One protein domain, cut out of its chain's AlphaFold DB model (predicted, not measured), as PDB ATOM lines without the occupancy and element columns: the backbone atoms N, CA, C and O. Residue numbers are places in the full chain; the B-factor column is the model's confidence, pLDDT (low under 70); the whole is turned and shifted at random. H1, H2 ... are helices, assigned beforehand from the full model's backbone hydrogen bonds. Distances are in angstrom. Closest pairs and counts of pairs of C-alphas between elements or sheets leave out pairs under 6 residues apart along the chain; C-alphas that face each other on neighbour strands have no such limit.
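Overview. This is residues 290 to 377 of the 378 residues of the protein "RHS repeat-associated core domain-containing protein" of Chitinophaga eiseniae (UniProt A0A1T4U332). Two long helices, H4 and H5, lie side by side as a helical hairpin that runs along the longest axis, with two short helices off one side of it, H1 only just touching H4 and H2 near H1 but apart from both H4 and H5. The short helix H3 sits near the end of the hairpin where H4 begins and H5 ends, and a long link without a named element, residues 307 to 323, leads to it from H2. The printed part has 88 residues with five named helices, H1 to H5 in order, and no named strand; the class is all helix. The whole is compact, with a radius of gyration of the C-alphas of 12.6 A, yet elongated, spanning 40 by 26 by 25 A.

Arrangement. H4, residues 334 to 352, touches H5, residues 359 to 376, at a shallow tilt of 20 degrees, opposite ways; their closest C-alphas, of Ala 341 and Arg 365, are 4.3 A apart. H1, residues 290 to 295, only just touches H4, with 3 pairs of C-alphas within 8 A, and H4 touches H1 with residues 340 to 343 alone; the closest C-alphas, of Phe 292 and Ser 343, are 7.7 A apart. H2, residues 300 to 306, is close to H1 but not clearly touching, about perpendicular at 78 degrees, with the closest C-alphas, of Thr 290 and Thr 300, 5.8 A apart. H2 is apart from H4 and H5. H3, residues 324 to 329, is close to H5 but not clearly touching; the closest C-alphas, of Lys 324 and Phe 375, are 5.4 A apart. In H1, H2, H3, H4 and H5 every O i to N i+4 pair is within hydrogen-bond range.

Along the chain. H4 measures 27.0 A from C-alpha 334 at (7.231, 13.088, -49.595) to C-alpha 352, and H5 25.4 A, ending at C-alpha 376 at (12.851, 14.766, -48.148). H1 begins at C-alpha 290 at (-9.043, 5.411, -42.761).

Size, cuts and confidence. The C-alphas farthest apart, of Ala 325 and Gly 355, are 40.0 A apart. The printed part has no cut, and the link from H2 to H3 is long. The mean pLDDT of the printed part is 72.7, and residues 342 to 358 are among those under 70.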
ATOM      1  N   THR A 290      -8.982   6.840 -42.463       62.47
ATOM      2  CA  THR A 290      -9.043   5.411 -42.761       62.47
ATOM      3  C   THR A 290      -9.203   5.130 -44.250       62.47
ATOM      4  O   THR A 290      -8.483   4.308 -44.796       62.47
ATOM      5  N   ARG A 291     -10.116   5.822 -44.934       62.97
ATOM      6  CA  ARG A 291     -10.346   5.628 -46.369       62.97
ATOM      7  C   ARG A 291      -9.189   6.192 -47.202       62.97
ATOM      8  O   ARG A 291      -8.814   5.578 -48.193       62.97
ATOM      9  N   PHE A 292      -8.580   7.290 -46.755       67.50
ATOM     10  CA  PHE A 292      -7.369   7.841 -47.368       67.50
ATOM     11  C   PHE A 292      -6.160   6.902 -47.213       67.50
ATOM     12  O   PHE A 292      -5.489   6.590 -48.192       67.50
ATOM     13  N   LEU A 293      -5.912   6.376 -46.013       68.44
ATOM     14  CA  LEU A 293      -4.842   5.402 -45.775       68.44
ATOM     15  C   LEU A 293      -5.052   4.134 -46.612       68.44
ATOM     16  O   LEU A 293      -4.121   3.711 -47.299       68.44
ATOM     17  N   ASN A 294      -6.288   3.626 -46.668       73.69
ATOM     18  CA  ASN A 294      -6.639   2.479 -47.508       73.69
ATOM     19  C   ASN A 294      -6.380   2.761 -48.998       73.69
ATOM     20  O   ASN A 294      -5.881   1.888 -49.701       73.69
ATOM     21  N   SER A 295      -6.644   3.987 -49.476       67.06
ATOM     22  CA  SER A 295      -6.340   4.392 -50.862       67.06
ATOM     23  C   SER A 295      -4.837   4.459 -51.169       67.06
ATOM     24  O   SER A 295      -4.434   4.321 -52.318       67.06
ATOM     25  N   MET A 296      -3.992   4.610 -50.144       65.06
ATOM     26  CA  MET A 296      -2.532   4.545 -50.270       65.06
ATOM     27  C   MET A 296      -1.966   3.129 -50.082       65.06
ATOM     28  O   MET A 296      -0.743   2.969 -50.082       65.06
ATOM     29  N   GLY A 297      -2.831   2.119 -49.919       70.25
ATOM     30  CA  GLY A 297      -2.453   0.717 -49.725       70.25
ATOM     31  C   GLY A 297      -2.041   0.352 -48.295       70.25
ATOM     32  O   GLY A 297      -1.439  -0.698 -48.086       70.25
ATOM     33  N   THR A 298      -2.341   1.194 -47.301       70.12
ATOM     34  CA  THR A 298      -2.035   0.946 -45.881       70.12
ATOM     35  C   THR A 298      -3.294   1.066 -45.021       70.12
ATOM     36  O   THR A 298      -4.326   1.521 -45.497       70.12
ATOM     37  N   ASP A 299      -3.247   0.657 -43.757       76.44
ATOM     38  CA  ASP A 299      -4.376   0.812 -42.833       76.44
ATOM     39  C   ASP A 299      -3.990   1.658 -41.612       76.44
ATOM     40  O   ASP A 299      -2.816   1.934 -41.338       76.44
ATOM     41  N   THR A 300      -4.999   2.112 -40.868       69.69
ATOM     42  CA  THR A 300      -4.791   2.961 -39.688       69.69
ATOM     43  C   THR A 300      -3.969   2.281 -38.608       69.69
ATOM     44  O   THR A 300      -3.229   2.978 -37.924       69.69
ATOM     45  N   LYS A 301      -4.058   0.956 -38.444       75.81
ATOM     46  CA  LYS A 301      -3.329   0.222 -37.402       75.81
ATOM     47  C   LYS A 301      -1.850   0.088 -37.762       75.81
ATOM     48  O   LYS A 301      -1.002   0.383 -36.929       75.81
ATOM     49  N   ARG A 302      -1.541  -0.274 -39.006       77.19
ATOM     50  CA  ARG A 302      -0.186  -0.379 -39.558       77.19
ATOM     51  C   ARG A 302       0.522   0.968 -39.541       77.19
ATOM     52  O   ARG A 302       1.643   1.046 -39.053       77.19
ATOM     53  N   ALA A 303      -0.154   2.035 -39.973       76.81
ATOM     54  CA  ALA A 303       0.386   3.389 -39.882       76.81
ATOM     55  C   ALA A 303       0.624   3.811 -38.419       76.81
ATOM     56  O   ALA A 303       1.667   4.378 -38.104       76.81
ATOM     57  N   SER A 304      -0.300   3.476 -37.511       78.44
ATOM     58  CA  SER A 304      -0.166   3.782 -36.080       78.44
ATOM     59  C   SER A 304       1.043   3.093 -35.449       78.44
ATOM     60  O   SER A 304       1.777   3.725 -34.697       78.44
ATOM     61  N   VAL A 305       1.272   1.816 -35.767       82.44
ATOM     62  CA  VAL A 305       2.421   1.050 -35.260       82.44
ATOM     63  C   VAL A 305       3.727   1.563 -35.864       82.44
ATOM     64  O   VAL A 305       4.695   1.770 -35.136       82.44
ATOM     65  N   PHE A 306       3.748   1.824 -37.175       85.06
ATOM     66  CA  PHE A 306       4.938   2.305 -37.874       85.06
ATOM     67  C   PHE A 306       5.423   3.652 -37.322       85.06
ATOM     68  O   PHE A 306       6.585   3.767 -36.932       85.06
ATOM     69  N   PHE A 307       4.523   4.636 -37.207       82.81
ATOM     70  CA  PHE A 307       4.854   5.980 -36.721       82.81
ATOM     71  C   PHE A 307       4.880   6.117 -35.188       82.81
ATOM     72  O   PHE A 307       5.163   7.200 -34.674       82.81
ATOM     73  N   GLY A 308       4.579   5.046 -34.445       79.38
ATOM     74  CA  GLY A 308       4.536   5.078 -32.982       79.38
ATOM     75  C   GLY A 308       3.396   5.937 -32.422       79.38
ATOM     76  O   GLY A 308       3.532   6.556 -31.369       79.38
ATOM     77  N   TRP A 309       2.264   6.014 -33.126       78.75
ATOM     78  CA  TRP A 309       1.060   6.690 -32.645       78.75
ATOM     79  C   TRP A 309       0.398   5.805 -31.579       78.75
ATOM     80  O   TRP A 309      -0.435   4.958 -31.898       78.75
ATOM     81  N   GLY A 310       0.814   5.954 -30.321       63.94
ATOM     82  CA  GLY A 310       0.257   5.235 -29.172       63.94
ATOM     83  C   GLY A 310      -1.130   5.749 -28.762       63.94
ATOM     84  O   GLY A 310      -1.940   6.179 -29.591       63.94
ATOM     85  N   ASN A 311      -1.428   5.737 -27.457       59.00
ATOM     86  CA  ASN A 311      -2.696   6.253 -26.939       59.00
ATOM     87  C   ASN A 311      -2.803   7.772 -27.143       59.00
ATOM     88  O   ASN A 311      -2.275   8.565 -26.371       59.00
ATOM     89  N   LYS A 312      -3.534   8.125 -28.207       59.91
ATOM     90  CA  LYS A 312      -4.052   9.431 -28.648       59.91
ATOM     91  C   LYS A 312      -3.052  10.591 -28.777       59.91
ATOM     92  O   LYS A 312      -3.103  11.240 -29.811       59.91
ATOM     93  N   THR A 313      -2.155  10.862 -27.836       61.66
ATOM     94  CA  THR A 313      -1.309  12.073 -27.866       61.66
ATOM     95  C   THR A 313       0.175  11.830 -27.609       61.66
ATOM     96  O   THR A 313       0.977  12.684 -27.980       61.66
ATOM     97  N   GLN A 314       0.572  10.678 -27.055       70.06
ATOM     98  CA  GLN A 314       1.988  10.363 -26.841       70.06
ATOM     99  C   GLN A 314       2.568   9.537 -27.994       70.06
ATOM    100  O   GLN A 314       2.066   8.457 -28.321       70.06
ATOM    101  N   LEU A 315       3.626  10.072 -28.609       74.62
ATOM    102  CA  LEU A 315       4.414   9.389 -29.628       74.62
ATOM    103  C   LEU A 315       5.444   8.490 -28.949       74.62
ATOM    104  O   LEU A 315       6.220   8.957 -28.121       74.62
ATOM    105  N   THR A 316       5.463   7.211 -29.312       77.56
ATOM    106  CA  THR A 316       6.468   6.257 -28.822       77.56
ATOM    107  C   THR A 316       7.732   6.237 -29.676       77.56
ATOM    108  O   THR A 316       8.730   5.661 -29.256       77.56
ATOM    109  N   LYS A 317       7.696   6.868 -30.856       78.81
ATOM    110  CA  LYS A 317       8.846   7.067 -31.741       78.81
ATOM    111  C   LYS A 317       9.027   8.548 -32.042       78.81
ATOM    112  O   LYS A 317       8.091   9.231 -32.464       78.81
ATOM    113  N   SER A 318      10.240   9.027 -31.827       78.19
ATOM    114  CA  SER A 318      10.697  10.366 -32.172       78.19
ATOM    115  C   SER A 318      11.173  10.419 -33.627       78.19
ATOM    116  O   SER A 318      11.346   9.400 -34.288       78.19
ATOM    117  N   ILE A 319      11.375  11.620 -34.165       80.81
ATOM    118  CA  ILE A 319      11.750  11.800 -35.578       80.81
ATOM    119  C   ILE A 319      13.139  11.234 -35.889       80.81
ATOM    120  O   ILE A 319      13.362  10.761 -37.001       80.81
ATOM    121  N   SER A 320      14.045  11.236 -34.908       78.56
ATOM    122  CA  SER A 320      15.382  10.644 -35.024       78.56
ATOM    123  C   SER A 320      15.374   9.121 -35.138       78.56
ATOM    124  O   SER A 320      16.384   8.554 -35.539       78.56
ATOM    125  N   ASP A 321      14.249   8.470 -34.832       84.06
ATOM    126  CA  ASP A 321      14.117   7.011 -34.904       84.06
ATOM    127  C   ASP A 321      13.775   6.516 -36.319       84.06
ATOM    128  O   ASP A 321      13.654   5.314 -36.531       84.06
ATOM    129  N   PHE A 322      13.597   7.429 -37.282       86.50
ATOM    130  CA  PHE A 322      13.291   7.105 -38.674       86.50
ATOM    131  C   PHE A 322      14.487   7.373 -39.577       86.50
ATOM    132  O   PHE A 322      15.244   8.323 -39.386       86.50
ATOM    133  N   THR A 323      14.601   6.586 -40.644       87.62
ATOM    134  CA  THR A 323      15.524   6.882 -41.743       87.62
ATOM    135  C   THR A 323      14.776   7.047 -43.062       87.62
ATOM    136  O   THR A 323      13.689   6.507 -43.273       87.62
ATOM    137  N   LYS A 324      15.366   7.800 -43.999       81.31
ATOM    138  CA  LYS A 324      14.775   8.023 -45.329       81.31
ATOM    139  C   LYS A 324      14.556   6.715 -46.101       81.31
ATOM    140  O   LYS A 324      13.555   6.590 -46.800       81.31
ATOM    141  N   ALA A 325      15.490   5.770 -45.981       85.31
ATOM    142  CA  ALA A 325      15.404   4.468 -46.637       85.31
ATOM    143  C   ALA A 325      14.219   3.656 -46.093       85.31
ATOM    144  O   ALA A 325      13.377   3.216 -46.868       85.31
ATOM    145  N   GLU A 326      14.075   3.589 -44.767       86.31
ATOM    146  CA  GLU A 326      12.967   2.895 -44.101       86.31
ATOM    147  C   GLU A 326      11.593   3.480 -44.472       86.31
ATOM    148  O   GLU A 326      10.632   2.738 -44.694       86.31
ATOM    149  N   LEU A 327      11.490   4.810 -44.591       83.56
ATOM    150  CA  LEU A 327      10.260   5.476 -45.035       83.56
ATOM    151  C   LEU A 327       9.882   5.069 -46.466       83.56
ATOM    152  O   LEU A 327       8.722   4.754 -46.728       83.56
ATOM    153  N   LEU A 328      10.851   5.036 -47.382       84.19
ATOM    154  CA  LEU A 328      10.610   4.666 -48.777       84.19
ATOM    155  C   LEU A 328      10.289   3.178 -48.946       84.19
ATOM    156  O   LEU A 328       9.370   2.854 -49.698       84.19
ATOM    157  N   GLU A 329      10.974   2.289 -48.222       84.94
ATOM    158  CA  GLU A 329      10.706   0.843 -48.230       84.94
ATOM    159  C   GLU A 329       9.296   0.517 -47.724       84.94
ATOM    160  O   GLU A 329       8.617  -0.348 -48.274       84.94
ATOM    161  N   ASN A 330       8.798   1.281 -46.748       80.88
ATOM    162  CA  ASN A 330       7.419   1.181 -46.264       80.88
ATOM    163  C   ASN A 330       6.412   1.990 -47.109       80.88
ATOM    164  O   ASN A 330       5.251   2.148 -46.729       80.88
ATOM    165  N   GLY A 331       6.836   2.500 -48.270       79.62
ATOM    166  CA  GLY A 331       5.973   3.147 -49.257       79.62
ATOM    167  C   GLY A 331       5.577   4.592 -48.937       79.62
ATOM    168  O   GLY A 331       4.660   5.114 -49.585       79.62
ATOM    169  N   TRP A 332       6.247   5.243 -47.980       84.44
ATOM    170  CA  TRP A 332       6.027   6.631 -47.569       84.44
ATOM    171  C   TRP A 332       6.944   7.594 -48.324       84.44
ATOM    172  O   TRP A 332       8.099   7.822 -47.969       84.44
ATOM    173  N   THR A 333       6.397   8.204 -49.374       81.56
ATOM    174  CA  THR A 333       7.057   9.267 -50.144       81.56
ATOM    175  C   THR A 333       6.713  10.653 -49.591       81.56
ATOM    176  O   THR A 333       5.719  10.814 -48.878       81.56
ATOM    177  N   LYS A 334       7.494  11.680 -49.966       75.56
ATOM    178  CA  LYS A 334       7.231  13.088 -49.595       75.56
ATOM    179  C   LYS A 334       5.776  13.485 -49.864       75.56
ATOM    180  O   LYS A 334       5.108  14.010 -48.979       75.56
ATOM    181  N   ASP A 335       5.271  13.173 -51.055       70.69
ATOM    182  CA  ASP A 335       3.898  13.489 -51.461       70.69
ATOM    183  C   ASP A 335       2.850  12.781 -50.584       70.69
ATOM    184  O   ASP A 335       1.910  13.410 -50.099       70.69
ATOM    185  N   LYS A 336       3.048  11.492 -50.275       75.69
ATOM    186  CA  LYS A 336       2.134  10.743 -49.400       75.69
ATOM    187  C   LYS A 336       2.128  11.270 -47.964       75.69
ATOM    188  O   LYS A 336       1.062  11.350 -47.357       75.69
ATOM    189  N   LEU A 337       3.281  11.682 -47.429       73.56
ATOM    190  CA  LEU A 337       3.382  12.288 -46.094       73.56
ATOM    191  C   LEU A 337       2.706  13.667 -46.034       73.56
ATOM    192  O   LEU A 337       1.992  13.965 -45.075       73.56
ATOM    193  N   VAL A 338       2.853  14.486 -47.079       71.25
ATOM    194  CA  VAL A 338       2.174  15.788 -47.184       71.25
ATOM    195  C   VAL A 338       0.659  15.611 -47.320       71.25
ATOM    196  O   VAL A 338      -0.112  16.310 -46.657       71.25
ATOM    197  N   LYS A 339       0.207  14.643 -48.123       72.38
ATOM    198  CA  LYS A 339      -1.220  14.317 -48.256       72.38
ATOM    199  C   LYS A 339      -1.806  13.770 -46.949       72.38
ATOM    200  O   LYS A 339      -2.901  14.174 -46.556       72.38
ATOM    201  N   LEU A 340      -1.056  12.945 -46.218       73.62
ATOM    202  CA  LEU A 340      -1.421  12.483 -44.877       73.62
ATOM    203  C   LEU A 340      -1.573  13.647 -43.891       73.62
ATOM    204  O   LEU A 340      -2.576  13.724 -43.180       73.62
ATOM    205  N   ALA A 341      -0.629  14.590 -43.883       70.00
ATOM    206  CA  ALA A 341      -0.724  15.786 -43.056       70.00
ATOM    207  C   ALA A 341      -1.958  16.633 -43.405       70.00
ATOM    208  O   ALA A 341      -2.675  17.081 -42.508       70.00
ATOM    209  N   ARG A 342      -2.261  16.801 -44.698       65.12
ATOM    210  CA  ARG A 342      -3.467  17.503 -45.160       65.12
ATOM    211  C   ARG A 342      -4.745  16.814 -44.665       65.12
ATOM    212  O   ARG A 342      -5.604  17.483 -44.095       65.12
ATOM    213  N   SER A 343      -4.825  15.486 -44.767       67.50
ATOM    214  CA  SER A 343      -5.961  14.695 -44.266       67.50
ATOM    215  C   SER A 343      -6.134  14.787 -42.738       67.50
ATOM    216  O   SER A 343      -7.254  14.871 -42.223       67.50
ATOM    217  N   CYS A 344      -5.036  14.825 -41.978       65.50
ATOM    218  CA  CYS A 344      -5.080  15.090 -40.536       65.50
ATOM    219  C   CYS A 344      -5.545  16.524 -40.238       65.50
ATOM    220  O   CYS A 344      -6.346  16.729 -39.327       65.50
ATOM    221  N   ASN A 345      -5.123  17.510 -41.035       62.09
ATOM    222  CA  ASN A 345      -5.545  18.902 -40.880       62.09
ATOM    223  C   ASN A 345      -7.051  19.092 -41.102       62.09
ATOM    224  O   ASN A 345      -7.707  19.799 -40.343       62.09
ATOM    225  N   GLU A 346      -7.625  18.396 -42.079       59.78
ATOM    226  CA  GLU A 346      -9.073  18.398 -42.298       59.78
ATOM    227  C   GLU A 346      -9.857  17.831 -41.108       59.78
ATOM    228  O   GLU A 346     -10.950  18.308 -40.804       59.78
ATOM    229  N   GLN A 347      -9.320  16.831 -40.402       61.88
ATOM    230  CA  GLN A 347      -9.954  16.310 -39.187       61.88
ATOM    231  C   GLN A 347      -9.894  17.299 -38.023       61.88
ATOM    232  O   GLN A 347     -10.854  17.372 -37.258       61.88
ATOM    233  N   ILE A 348      -8.805  18.064 -37.902       59.62
ATOM    234  CA  ILE A 348      -8.673  19.135 -36.904       59.62
ATOM    235  C   ILE A 348      -9.727  20.207 -37.175       59.62
ATOM    236  O   ILE A 348     -10.501  20.534 -36.280       59.62
ATOM    237  N   LEU A 349      -9.828  20.671 -38.424       55.62
ATOM    238  CA  LEU A 349     -10.802  21.688 -38.827       55.62
ATOM    239  C   LEU A 349     -12.246  21.208 -38.629       55.62
ATOM    240  O   LEU A 349     -13.085  21.959 -38.140       55.62
ATOM    241  N   LYS A 350     -12.548  19.939 -38.937       56.78
ATOM    242  CA  LYS A 350     -13.878  19.353 -38.686       56.78
ATOM    243  C   LYS A 350     -14.202  19.224 -37.199       56.78
ATOM    244  O   LYS A 350     -15.364  19.375 -36.833       56.78
ATOM    245  N   ALA A 351     -13.219  18.922 -36.353       53.28
ATOM    246  CA  ALA A 351     -13.413  18.902 -34.906       53.28
ATOM    247  C   ALA A 351     -13.649  20.323 -34.372       53.28
ATOM    248  O   ALA A 351     -14.612  20.535 -33.640       53.28
ATOM    249  N   GLN A 352     -12.860  21.303 -34.831       56.22
ATOM    250  CA  GLN A 352     -12.993  22.715 -34.458       56.22
ATOM    251  C   GLN A 352     -14.339  23.303 -34.888       56.22
ATOM    252  O   GLN A 352     -14.982  23.993 -34.106       56.22
ATOM    253  N   ALA A 353     -14.824  22.953 -36.082       48.91
ATOM    254  CA  ALA A 353     -16.158  23.330 -36.554       48.91
ATOM    255  C   ALA A 353     -17.296  22.733 -35.702       48.91
ATOM    256  O   ALA A 353     -18.419  23.224 -35.745       48.91
ATOM    257  N   ARG A 354     -17.016  21.683 -34.920       53.34
ATOM    258  CA  ARG A 354     -17.935  21.091 -33.935       53.34
ATOM    259  C   ARG A 354     -17.633  21.546 -32.500       53.34
ATOM    260  O   ARG A 354     -18.165  20.961 -31.563       53.34
ATOM    261  N   GLY A 355     -16.764  22.545 -32.324       51.06
ATOM    262  CA  GLY A 355     -16.365  23.079 -31.020       51.06
ATOM    263  C   GLY A 355     -15.441  22.170 -30.202       51.06
ATOM    264  O   GLY A 355     -15.276  22.397 -29.008       51.06
ATOM    265  N   ALA A 356     -14.841  21.140 -30.807       54.41
ATOM    266  CA  ALA A 356     -13.952  20.192 -30.137       54.41
ATOM    267  C   ALA A 356     -12.512  20.287 -30.667       54.41
ATOM    268  O   ALA A 356     -12.275  20.593 -31.835       54.41
ATOM    269  N   VAL A 357     -11.526  19.958 -29.832       68.75
ATOM    270  CA  VAL A 357     -10.118  19.887 -30.248       68.75
ATOM    271  C   VAL A 357      -9.721  18.427 -30.450       68.75
ATOM    272  O   VAL A 357      -9.937  17.585 -29.584       68.75
ATOM    273  N   ASN A 358      -9.142  18.109 -31.610       69.19
ATOM    274  CA  ASN A 358      -8.626  16.772 -31.911       69.19
ATOM    275  C   ASN A 358      -7.095  16.769 -31.850       69.19
ATOM    276  O   ASN A 358      -6.411  16.788 -32.875       69.19
ATOM    277  N   GLU A 359      -6.569  16.761 -30.630       72.06
ATOM    278  CA  GLU A 359      -5.132  16.846 -30.338       72.06
ATOM    279  C   GLU A 359      -4.332  15.709 -30.989       72.06
ATOM    280  O   GLU A 359      -3.240  15.927 -31.511       72.06
ATOM    281  N   ALA A 360      -4.922  14.515 -31.083       73.62
ATOM    282  CA  ALA A 360      -4.318  13.373 -31.762       73.62
ATOM    283  C   ALA A 360      -4.035  13.654 -33.246       73.62
ATOM    284  O   ALA A 360      -2.984  13.287 -33.772       73.62
ATOM    285  N   ALA A 361      -4.962  14.319 -33.940       71.31
ATOM    286  CA  ALA A 361      -4.782  14.681 -35.344       71.31
ATOM    287  C   ALA A 361      -3.728  15.786 -35.524       71.31
ATOM    288  O   ALA A 361      -2.986  15.758 -36.508       71.31
ATOM    289  N   VAL A 362      -3.612  16.712 -34.564       74.12
ATOM    290  CA  VAL A 362      -2.569  17.754 -34.548       74.12
ATOM    291  C   VAL A 362      -1.180  17.123 -34.448       74.12
ATOM    292  O   VAL A 362      -0.317  17.420 -35.273       74.12
ATOM    293  N   VAL A 363      -0.982  16.211 -33.491       78.19
ATOM    294  CA  VAL A 363       0.304  15.529 -33.273       78.19
ATOM    295  C   VAL A 363       0.720  14.736 -34.515       78.19
ATOM    296  O   VAL A 363       1.835  14.898 -35.010       78.19
ATOM    297  N   ARG A 364      -0.202  13.959 -35.098       80.50
ATOM    298  CA  ARG A 364       0.058  13.171 -36.318       80.50
ATOM    299  C   ARG A 364       0.387  14.044 -37.528       80.50
ATOM    300  O   ARG A 364       1.289  13.714 -38.293       80.50
ATOM    301  N   ARG A 365      -0.329  15.164 -37.707       79.56
ATOM    302  CA  ARG A 365      -0.059  16.137 -38.779       79.56
ATOM    303  C   ARG A 365       1.353  16.697 -38.657       79.56
ATOM    304  O   ARG A 365       2.068  16.763 -39.653       79.56
ATOM    305  N   ASN A 366       1.729  17.118 -37.453       78.50
ATOM    306  CA  ASN A 366       3.021  17.745 -37.214       78.50
ATOM    307  C   ASN A 366       4.157  16.746 -37.455       78.50
ATOM    308  O   ASN A 366       5.052  17.053 -38.235       78.50
ATOM    309  N   GLN A 367       4.055  15.523 -36.924       81.56
ATOM    310  CA  GLN A 367       5.056  14.478 -37.155       81.56
ATOM    311  C   GLN A 367       5.199  14.131 -38.648       81.56
ATOM    312  O   GLN A 367       6.315  14.042 -39.149       81.56
ATOM    313  N   ALA A 368       4.095  13.998 -39.397       78.81
ATOM    314  CA  ALA A 368       4.151  13.713 -40.835       78.81
ATOM    315  C   ALA A 368       4.815  14.847 -41.641       78.81
ATOM    316  O   ALA A 368       5.626  14.586 -42.530       78.81
ATOM    317  N   MET A 369       4.507  16.108 -41.314       75.44
ATOM    318  CA  MET A 369       5.138  17.276 -41.944       75.44
ATOM    319  C   MET A 369       6.622  17.386 -41.608       75.44
ATOM    320  O   MET A 369       7.416  17.795 -42.453       75.44
ATOM    321  N   GLU A 370       6.996  17.048 -40.381       78.38
ATOM    322  CA  GLU A 370       8.375  17.133 -39.926       78.38
ATOM    323  C   GLU A 370       9.225  16.017 -40.537       78.38
ATOM    324  O   GLU A 370      10.279  16.303 -41.091       78.38
ATOM    325  N   LEU A 371       8.716  14.782 -40.604       78.88
ATOM    326  CA  LEU A 371       9.358  13.692 -41.347       78.88
ATOM    327  C   LEU A 371       9.536  14.035 -42.834       78.88
ATOM    328  O   LEU A 371      10.606  13.799 -43.401       78.88
ATOM    329  N   ALA A 372       8.521  14.642 -43.463       77.44
ATOM    330  CA  ALA A 372       8.607  15.081 -44.854       77.44
ATOM    331  C   ALA A 372       9.715  16.127 -45.059       77.44
ATOM    332  O   ALA A 372      10.507  16.015 -45.995       77.44
ATOM    333  N   ARG A 373       9.802  17.120 -44.167       76.25
ATOM    334  CA  ARG A 373      10.807  18.189 -44.240       76.25
ATOM    335  C   ARG A 373      12.216  17.682 -43.955       76.25
ATOM    336  O   ARG A 373      13.137  18.040 -44.683       76.25
ATOM    337  N   THR A 374      12.379  16.860 -42.924       79.31
ATOM    338  CA  THR A 374      13.691  16.409 -42.451       79.31
ATOM    339  C   THR A 374      14.338  15.427 -43.423       79.31
ATOM    340  O   THR A 374      15.510  15.579 -43.751       79.31
ATOM    341  N   PHE A 375      13.584  14.459 -43.955       79.25
ATOM    342  CA  PHE A 375      14.161  13.394 -44.787       79.25
ATOM    343  C   PHE A 375      14.013  13.618 -46.298       79.25
ATOM    344  O   PHE A 375      14.758  13.030 -47.090       79.25
ATOM    345  N   PHE A 376      13.091  14.486 -46.728       76.31
ATOM    346  CA  PHE A 376      12.851  14.766 -48.148       76.31
ATOM    347  C   PHE A 376      13.020  16.246 -48.532       76.31
ATOM    348  O   PHE A 376      12.775  16.600 -49.687       76.31
ATOM    349  N   GLY A 377      13.490  17.087 -47.605       69.62
ATOM    350  CA  GLY A 377      13.754  18.511 -47.828       69.62
ATOM    351  C   GLY A 377      12.484  19.367 -47.893       69.62
ATOM    352  O   GLY A 377      11.370  18.841 -47.984       69.62
TER     353      GLY A 377